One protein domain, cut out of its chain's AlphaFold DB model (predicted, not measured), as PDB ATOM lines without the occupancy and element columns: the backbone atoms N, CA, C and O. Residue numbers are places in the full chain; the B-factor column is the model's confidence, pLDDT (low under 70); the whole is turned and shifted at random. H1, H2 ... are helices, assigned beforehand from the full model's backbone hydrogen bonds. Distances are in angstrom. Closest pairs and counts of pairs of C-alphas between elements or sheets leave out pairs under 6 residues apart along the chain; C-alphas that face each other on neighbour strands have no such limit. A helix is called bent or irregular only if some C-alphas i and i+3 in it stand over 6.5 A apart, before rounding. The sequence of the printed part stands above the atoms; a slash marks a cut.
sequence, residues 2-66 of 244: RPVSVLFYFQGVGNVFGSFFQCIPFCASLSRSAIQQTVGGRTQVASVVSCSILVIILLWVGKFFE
ATOM      1  N   ARG A   2     141.348 114.164 119.267       70.94
ATOM      2  CA  ARG A   2     141.586 114.590 120.658       70.94
ATOM      3  C   ARG A   2     142.433 113.522 121.367       70.94
ATOM      4  O   ARG A   2     142.250 112.344 121.062       70.94
ATOM      5  N   PRO A   3     143.355 113.899 122.265       83.69
ATOM      6  CA  PRO A   3     144.176 112.925 122.973       83.69
ATOM      7  C   PRO A   3     143.303 112.045 123.874       83.69
ATOM      8  O   PRO A   3     142.348 112.521 124.488       83.69
ATOM      9  N   VAL A   4     143.637 110.756 123.959       86.38
ATOM     10  CA  VAL A   4     142.874 109.756 124.728       86.38
ATOM     11  C   VAL A   4     142.779 110.129 126.214       86.38
ATOM     12  O   VAL A   4     141.754 109.891 126.845       86.38
ATOM     13  N   SER A   5     143.795 110.805 126.758       90.06
ATOM     14  CA  SER A   5     143.787 111.331 128.130       90.06
ATOM     15  C   SER A   5     142.602 112.260 128.418       90.06
ATOM     16  O   SER A   5     142.020 112.211 129.497       90.06
ATOM     17  N   VAL A   6     142.192 113.062 127.434       91.25
ATOM     18  CA  VAL A   6     141.062 113.988 127.571       91.25
ATOM     19  C   VAL A   6     139.728 113.236 127.625       91.25
ATOM     20  O   VAL A   6     138.815 113.674 128.319       91.25
ATOM     21  N   LEU A   7     139.604 112.083 126.958       89.50
ATOM     22  CA  LEU A   7     138.398 111.248 127.041       89.50
ATOM     23  C   LEU A   7     138.223 110.653 128.441       89.50
ATOM     24  O   LEU A   7     137.124 110.708 128.986       89.50
ATOM     25  N   PHE A   8     139.305 110.144 129.040       91.44
ATOM     26  CA  PHE A   8     139.275 109.631 130.411       91.44
ATOM     27  C   PHE A   8     138.897 110.714 131.418       91.44
ATOM     28  O   PHE A   8     138.072 110.466 132.294       91.44
ATOM     29  N   TYR A   9     139.437 111.925 131.249       92.81
ATOM     30  CA  TYR A   9     139.075 113.066 132.083       92.81
ATOM     31  C   TYR A   9     137.569 113.366 132.023       92.81
ATOM     32  O   TYR A   9     136.910 113.405 133.059       92.81
ATOM     33  N   PHE A  10     136.990 113.503 130.824       91.75
ATOM     34  CA  PHE A  10     135.556 113.787 130.684       91.75
ATOM     35  C   PHE A  10     134.655 112.642 131.165       91.75
ATOM     36  O   PHE A  10     133.616 112.910 131.765       91.75
ATOM     37  N   GLN A  11     135.043 111.383 130.946       92.12
ATOM     38  CA  GLN A  11     134.304 110.225 131.456       92.12
ATOM     39  C   GLN A  11     134.319 110.178 132.991       92.12
ATOM     40  O   GLN A  11     133.295 109.888 133.607       92.12
ATOM     41  N   GLY A  12     135.458 110.506 133.606       94.81
ATOM     42  CA  GLY A  12     135.595 110.605 135.057       94.81
ATOM     43  C   GLY A  12     134.716 111.710 135.638       94.81
ATOM     44  O   GLY A  12     133.910 111.441 136.524       94.81
ATOM     45  N   VAL A  13     134.798 112.926 135.087       94.75
ATOM     46  CA  VAL A  13     133.948 114.057 135.506       94.75
ATOM     47  C   VAL A  13     132.461 113.722 135.339       94.75
ATOM     48  O   VAL A  13     131.666 113.999 136.234       94.75
ATOM     49  N   GLY A  14     132.084 113.073 134.233       93.44
ATOM     50  CA  GLY A  14     130.709 112.641 133.980       93.44
ATOM     51  C   GLY A  14     130.202 111.599 134.982       93.44
ATOM     52  O   GLY A  14     129.086 111.735 135.477       93.44
ATOM     53  N   ASN A  15     131.017 110.598 135.326       95.00
ATOM     54  CA  ASN A  15     130.652 109.598 136.332       95.00
ATOM     55  C   ASN A  15     130.542 110.217 137.734       95.00
ATOM     56  O   ASN A  15     129.580 109.918 138.433       95.00
ATOM     57  N   VAL A  16     131.460 111.117 138.116       95.31
ATOM     58  CA  VAL A  16     131.403 111.839 139.403       95.31
ATOM     59  C   VAL A  16     130.130 112.674 139.501       95.31
ATOM     60  O   VAL A  16     129.430 112.607 140.507       95.31
ATOM     61  N   PHE A  17     129.789 113.417 138.445       94.88
ATOM     62  CA  PHE A  17     128.539 114.172 138.399       94.88
ATOM     63  C   PHE A  17     127.313 113.248 138.484       94.88
ATOM     64  O   PHE A  17     126.381 113.530 139.231       94.88
ATOM     65  N   GLY A  18     127.330 112.110 137.784       93.12
ATOM     66  CA  GLY A  18     126.254 111.115 137.820       93.12
ATOM     67  C   GLY A  18     126.049 110.459 139.191       93.12
ATOM     68  O   GLY A  18     124.914 110.140 139.547       93.12
ATOM     69  N   SER A  19     127.104 110.299 139.996       95.00
ATOM     70  CA  SER A  19     127.000 109.710 141.338       95.00
ATOM     71  C   SER A  19     126.104 110.517 142.285       95.00
ATOM     72  O   SER A  19     125.435 109.917 143.122       95.00
ATOM     73  N   PHE A  20     126.002 111.843 142.115       95.00
ATOM     74  CA  PHE A  20     125.073 112.682 142.890       95.00
ATOM     75  C   PHE A  20     123.592 112.393 142.592       95.00
ATOM     76  O   PHE A  20     122.731 112.712 143.406       95.00
ATOM     77  N   PHE A  21     123.294 111.762 141.454       94.00
ATOM     78  CA  PHE A  21     121.940 111.437 140.996       94.00
ATOM     79  C   PHE A  21     121.655 109.927 141.025       94.00
ATOM     80  O   PHE A  21     120.816 109.447 140.266       94.00
ATOM     81  N   GLN A  22     122.381 109.157 141.849       92.75
ATOM     82  CA  GLN A  22     122.257 107.691 141.943       92.75
ATOM     83  C   GLN A  22     122.425 106.964 140.588       92.75
ATOM     84  O   GLN A  22     121.860 105.891 140.372       92.75
ATOM     85  N   CYS A  23     123.203 107.528 139.655       90.50
ATOM     86  CA  CYS A  23     123.456 106.890 138.365       90.50
ATOM     87  C   CYS A  23     124.482 105.755 138.482       90.50
ATOM     88  O   CYS A  23     125.501 105.871 139.163       90.50
ATOM     89  N   ILE A  24     124.238 104.678 137.734       92.25
ATOM     90  CA  ILE A  24     125.200 103.588 137.525       92.25
ATOM     91  C   ILE A  24     126.379 104.129 136.692       92.25
ATOM     92  O   ILE A  24     126.152 104.947 135.791       92.25
ATOM     93  N   PRO A  25     127.631 103.695 136.947       91.38
ATOM     94  CA  PRO A  25     128.773 104.083 136.125       91.38
ATOM     95  C   PRO A  25     128.518 103.766 134.648       91.38
ATOM     96  O   PRO A  25     128.168 102.641 134.290       91.38
ATOM     97  N   PHE A  26     128.709 104.763 133.785       89.38
ATOM     98  CA  PHE A  26     128.554 104.605 132.344       89.38
ATOM     99  C   PHE A  26     129.915 104.599 131.645       89.38
ATOM    100  O   PHE A  26     130.926 105.035 132.194       89.38
ATOM    101  N   CYS A  27     129.923 104.090 130.416       90.50
ATOM    102  CA  CYS A  27     131.076 104.044 129.524       90.50
ATOM    103  C   CYS A  27     130.625 104.368 128.093       90.50
ATOM    104  O   CYS A  27     129.434 104.305 127.767       90.50
ATOM    105  N   ALA A  28     131.577 104.672 127.212       86.56
ATOM    106  CA  ALA A  28     131.291 104.871 125.796       86.56
ATOM    107  C   ALA A  28     130.678 103.604 125.168       86.56
ATOM    108  O   ALA A  28     131.272 102.525 125.190       86.56
ATOM    109  N   SER A  29     129.489 103.733 124.573       86.88
ATOM    110  CA  SER A  29     128.824 102.623 123.887       86.88
ATOM    111  C   SER A  29     129.293 102.531 122.437       86.88
ATOM    112  O   SER A  29     128.957 103.382 121.604       86.88
ATOM    113  N   LEU A  30     130.040 101.469 122.123       84.38
ATOM    114  CA  LEU A  30     130.478 101.168 120.757       84.38
ATOM    115  C   LEU A  30     129.286 100.967 119.813       84.38
ATOM    116  O   LEU A  30     129.284 101.511 118.716       84.38
ATOM    117  N   SER A  31     128.248 100.257 120.267       84.44
ATOM    118  CA  SER A  31     127.043  99.988 119.468       84.44
ATOM    119  C   SER A  31     126.329 101.280 119.052       84.44
ATOM    120  O   SER A  31     126.123 101.526 117.864       84.44
ATOM    121  N   ARG A  32     126.045 102.178 120.010       84.94
ATOM    122  CA  ARG A  32     125.402 103.470 119.710       84.94
ATOM    123  C   ARG A  32     126.267 104.354 118.811       84.94
ATOM    124  O   ARG A  32     125.745 104.998 117.908       84.94
ATOM    125  N   SER A  33     127.579 104.366 119.043       87.50
ATOM    126  CA  SER A  33     128.517 105.164 118.244       87.50
ATOM    127  C   SER A  33     128.620 104.655 116.805       87.50
ATOM    128  O   SER A  33     128.672 105.461 115.882       87.50
ATOM    129  N   ALA A  34     128.590 103.337 116.593       85.75
ATOM    130  CA  ALA A  34     128.602 102.738 115.260       85.75
ATOM    131  C   ALA A  34     127.330 103.081 114.469       85.75
ATOM    132  O   ALA A  34     127.409 103.449 113.297       85.75
ATOM    133  N   ILE A  35     126.163 103.028 115.118       86.75
ATOM    134  CA  ILE A  35     124.890 103.427 114.497       86.75
ATOM    135  C   ILE A  35     124.936 104.911 114.129       86.75
ATOM    136  O   ILE A  35     124.689 105.251 112.976       86.75
ATOM    137  N   GLN A  36     125.343 105.772 115.068       88.25
ATOM    138  CA  GLN A  36     125.510 107.212 114.856       88.25
ATOM    139  C   GLN A  36     126.430 107.522 113.666       88.25
ATOM    140  O   GLN A  36     126.121 108.387 112.849       88.25
ATOM    141  N   GLN A  37     127.552 106.807 113.551       88.06
ATOM    142  CA  GLN A  37     128.479 106.953 112.430       88.06
ATOM    143  C   GLN A  37     127.853 106.513 111.104       88.06
ATOM    144  O   GLN A  37     128.045 107.186 110.094       88.06
ATOM    145  N   THR A  38     127.075 105.428 111.111       88.94
ATOM    146  CA  THR A  38     126.413 104.889 109.912       88.94
ATOM    147  C   THR A  38     125.344 105.843 109.374       88.94
ATOM    148  O   THR A  38     125.227 106.001 108.165       88.94
ATOM    149  N   VAL A  39     124.616 106.546 110.250       88.56
ATOM    150  CA  VAL A  39     123.636 107.578 109.854       88.56
ATOM    151  C   VAL A  39     124.264 108.952 109.572       88.56
ATOM    152  O   VAL A  39     123.552 109.928 109.362       88.56
ATOM    153  N   GLY A  40     125.599 109.059 109.564       85.94
ATOM    154  CA  GLY A  40     126.308 110.301 109.238       85.94
ATOM    155  C   GLY A  40     126.375 111.331 110.373       85.94
ATOM    156  O   GLY A  40     126.747 112.482 110.136       85.94
ATOM    157  N   GLY A  41     126.063 110.950 111.614       82.81
ATOM    158  CA  GLY A  41     126.139 111.823 112.784       82.81
ATOM    159  C   GLY A  41     127.584 112.183 113.141       82.81
ATOM    160  O   GLY A  41     128.341 111.348 113.633       82.81
ATOM    161  N   ARG A  42     127.976 113.446 112.919       81.56
ATOM    162  CA  ARG A  42     129.348 113.943 113.169       81.56
ATOM    163  C   ARG A  42     129.488 114.858 114.388       81.56
ATOM    164  O   ARG A  42     130.600 115.091 114.851       81.56
ATOM    165  N   THR A  43     128.382 115.384 114.914       88.81
ATOM    166  CA  THR A  43     128.377 116.429 115.953       88.81
ATOM    167  C   THR A  43     127.860 115.923 117.300       88.81
ATOM    168  O   THR A  43     126.919 115.131 117.344       88.81
ATOM    169  N   GLN A  44     128.377 116.472 118.406       85.75
ATOM    170  CA  GLN A  44     127.908 116.180 119.774       85.75
ATOM    171  C   GLN A  44     126.463 116.654 120.039       85.75
ATOM    172  O   GLN A  44     125.797 116.157 120.945       85.75
ATOM    173  N   VAL A  45     125.931 117.550 119.202       88.69
ATOM    174  CA  VAL A  45     124.518 117.967 119.251       88.69
ATOM    175  C   VAL A  45     123.580 116.761 119.159       88.69
ATOM    176  O   VAL A  45     122.592 116.688 119.879       88.69
ATOM    177  N   ALA A  46     123.934 115.749 118.366       88.38
ATOM    178  CA  ALA A  46     123.099 114.567 118.211       88.38
ATOM    179  C   ALA A  46     123.015 113.714 119.495       88.38
ATOM    180  O   ALA A  46     121.977 113.103 119.751       88.38
ATOM    181  N   SER A  47     124.044 113.718 120.357       88.81
ATOM    182  CA  SER A  47     123.938 113.092 121.685       88.81
ATOM    183  C   SER A  47     123.080 113.903 122.657       88.81
ATOM    184  O   SER A  47     122.371 113.305 123.462       88.81
ATOM    185  N   VAL A  48     123.089 115.239 122.556       91.56
ATOM    186  CA  VAL A  48     122.216 116.109 123.368       91.56
ATOM    187  C   VAL A  48     120.756 115.871 122.995       91.56
ATOM    188  O   VAL A  48     119.956 115.560 123.870       91.56
ATOM    189  N   VAL A  49     120.436 115.891 121.698       92.62
ATOM    190  CA  VAL A  49     119.087 115.597 121.185       92.62
ATOM    191  C   VAL A  49     118.626 114.204 121.622       92.62
ATOM    192  O   VAL A  49     117.517 114.052 122.124       92.62
ATOM    193  N   SER A  50     119.495 113.193 121.516       90.81
ATOM    194  CA  SER A  50     119.178 111.832 121.975       90.81
ATOM    195  C   SER A  50     118.869 111.773 123.476       90.81
ATOM    196  O   SER A  50     117.959 111.057 123.885       90.81
ATOM    197  N   CYS A  51     119.610 112.518 124.302       91.56
ATOM    198  CA  CYS A  51     119.373 112.596 125.742       91.56
ATOM    199  C   CYS A  51     118.035 113.281 126.055       91.56
ATOM    200  O   CYS A  51     117.233 112.740 126.812       91.56
ATOM    201  N   SER A  52     117.748 114.418 125.412       94.06
ATOM    202  CA  SER A  52     116.481 115.139 125.573       94.06
ATOM    203  C   SER A  52     115.276 114.277 125.196       94.06
ATOM    204  O   SER A  52     114.305 114.222 125.946       94.06
ATOM    205  N   ILE A  53     115.357 113.542 124.082       94.31
ATOM    206  CA  ILE A  53     114.303 112.611 123.659       94.31
ATOM    207  C   ILE A  53     114.105 111.504 124.703       94.31
ATOM    208  O   ILE A  53     112.969 111.207 125.062       94.31
ATOM    209  N   LEU A  54     115.186 110.921 125.236       92.94
ATOM    210  CA  LEU A  54     115.091 109.892 126.278       92.94
ATOM    211  C   LEU A  54     114.414 110.413 127.551       92.94
ATOM    212  O   LEU A  54     113.571 109.713 128.107       92.94
ATOM    213  N   VAL A  55     114.727 111.634 127.989       93.44
ATOM    214  CA  VAL A  55     114.087 112.263 129.159       93.44
ATOM    215  C   VAL A  55     112.582 112.442 128.930       93.44
ATOM    216  O   VAL A  55     111.786 112.090 129.798       93.44
ATOM    217  N   ILE A  56     112.178 112.923 127.749       93.88
ATOM    218  CA  ILE A  56     110.760 113.104 127.392       93.88
ATOM    219  C   ILE A  56     110.024 111.758 127.387       93.88
ATOM    220  O   ILE A  56     108.951 111.638 127.979       93.88
ATOM    221  N   ILE A  57     110.613 110.731 126.765       93.31
ATOM    222  CA  ILE A  57     110.037 109.381 126.708       93.31
ATOM    223  C   ILE A  57     109.873 108.804 128.118       93.31
ATOM    224  O   ILE A  57     108.825 108.245 128.423       93.31
ATOM    225  N   LEU A  58     110.864 108.959 128.996       91.06
ATOM    226  CA  LEU A  58     110.775 108.444 130.364       91.06
ATOM    227  C   LEU A  58     109.674 109.137 131.179       91.06
ATOM    228  O   LEU A  58     108.940 108.454 131.888       91.06
ATOM    229  N   LEU A  59     109.521 110.458 131.053       90.88
ATOM    230  CA  LEU A  59     108.518 111.218 131.812       90.88
ATOM    231  C   LEU A  59     107.081 110.983 131.323       90.88
ATOM    232  O   LEU A  59     106.174 110.868 132.142       90.88
ATOM    233  N   TRP A  60     106.864 110.916 130.006       89.00
ATOM    234  CA  TRP A  60     105.518 110.818 129.424       89.00
ATOM    235  C   TRP A  60     105.105 109.382 129.090       89.00
ATOM    236  O   TRP A  60     103.970 108.985 129.341       89.00
ATOM    237  N   VAL A  61     106.022 108.593 128.528       88.25
ATOM    238  CA  VAL A  61     105.760 107.233 128.023       88.25
ATOM    239  C   VAL A  61     106.151 106.164 129.049       88.25
ATOM    240  O   VAL A  61     105.788 105.004 128.890       88.25
ATOM    241  N   GLY A  62     106.819 106.531 130.150       84.88
ATOM    242  CA  GLY A  62     107.232 105.605 131.212       84.88
ATOM    243  C   GLY A  62     106.115 104.672 131.698       84.88
ATOM    244  O   GLY A  62     106.335 103.469 131.809       84.88
ATOM    245  N   LYS A  63     104.889 105.190 131.879       81.69
ATOM    246  CA  LYS A  63     103.722 104.390 132.305       81.69
ATOM    247  C   LYS A  63     103.291 103.324 131.289       81.69
ATOM    248  O   LYS A  63     102.761 102.291 131.674       81.69
ATOM    249  N   PHE A  64     103.546 103.538 129.999       83.81
ATOM    250  CA  PHE A  64     103.253 102.544 128.960       83.81
ATOM    251  C   PHE A  64     104.270 101.396 128.932       83.81
ATOM    252  O   PHE A  64     103.979 100.347 128.361       83.81
ATOM    253  N   PHE A  65     105.443 101.568 129.550       80.38
ATOM    254  CA  PHE A  65     106.464 100.524 129.634       80.38
ATOM    255  C   PHE A  65     106.287  99.575 130.829       80.38
ATOM    256  O   PHE A  65     106.990  98.573 130.911       80.38
ATOM    257  N   GLU A  66     105.343  99.839 131.730       82.06
ATOM    258  CA  GLU A  66     105.073  98.990 132.894       82.06
ATOM    259  C   GLU A  66     104.581  97.567 132.539       82.06
ATOM    260  O   GLU A  66     105.110  96.608 133.103       82.06
TER     261      GLU A  66
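What this domain is: This is residues 2 to 66 of the 244 residues of the protein "Sulfate_transp domain-containing protein" of Phlebotomus papatasi (UniProt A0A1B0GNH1). Three helices make a loose, open zigzag, with H3 as a kinked arm at one end of the longest axis, H1 at the other end, and the short H2 between them along that axis but off to one side. Residues 20 to 29 lead from H1 to H2, and residues 48 to 56 and 58 to 64 of H3 stick out free. The 65 printed residues hold three named helices, H1, H2 and H3 in chain order, and no named strand; the class is all helix. The whole is loose, with a radius of gyration of the C-alphas of 14.3 A, and only just flat, spanning 42 by 33 by 18 A.

How they stand to each other: H3, residues 45 to 65, is the longest helix and touches no helix. It has a kink of 57 degrees near residue 59 and is irregular, with C-alphas 60 and 63 7.3 A apart. H2, residues 30 to 38, is only just apart from H3, the closest C-alphas being 8.4 A apart. H1, residues 4 to 19, is apart from H2 and from H3. In H1 and H2 every O i to N i+4 pair is within hydrogen-bond range; in H3 14 of 17 are.

Where its parts are: H3 runs 27.2 A from C-alpha 45 at (124.518, 117.967, 119.251) to C-alpha 65 at (106.464, 100.524, 129.634). H2 spans 12.2 A from Leu 30 to Thr 38. H1 spans 23.0 A and begins with C-alpha 4 at (142.874, 109.756, 124.728).

The domain as a whole: The two C-alphas farthest apart, those of Pro 3 and Glu 66, are 42.7 A apart. The printed part has no cut. Both links, of 10 residues from H1 to H2 and 6 from H2 to H3, are short. The mean pLDDT of the printed part is 89.3, and no printed residue is under 70.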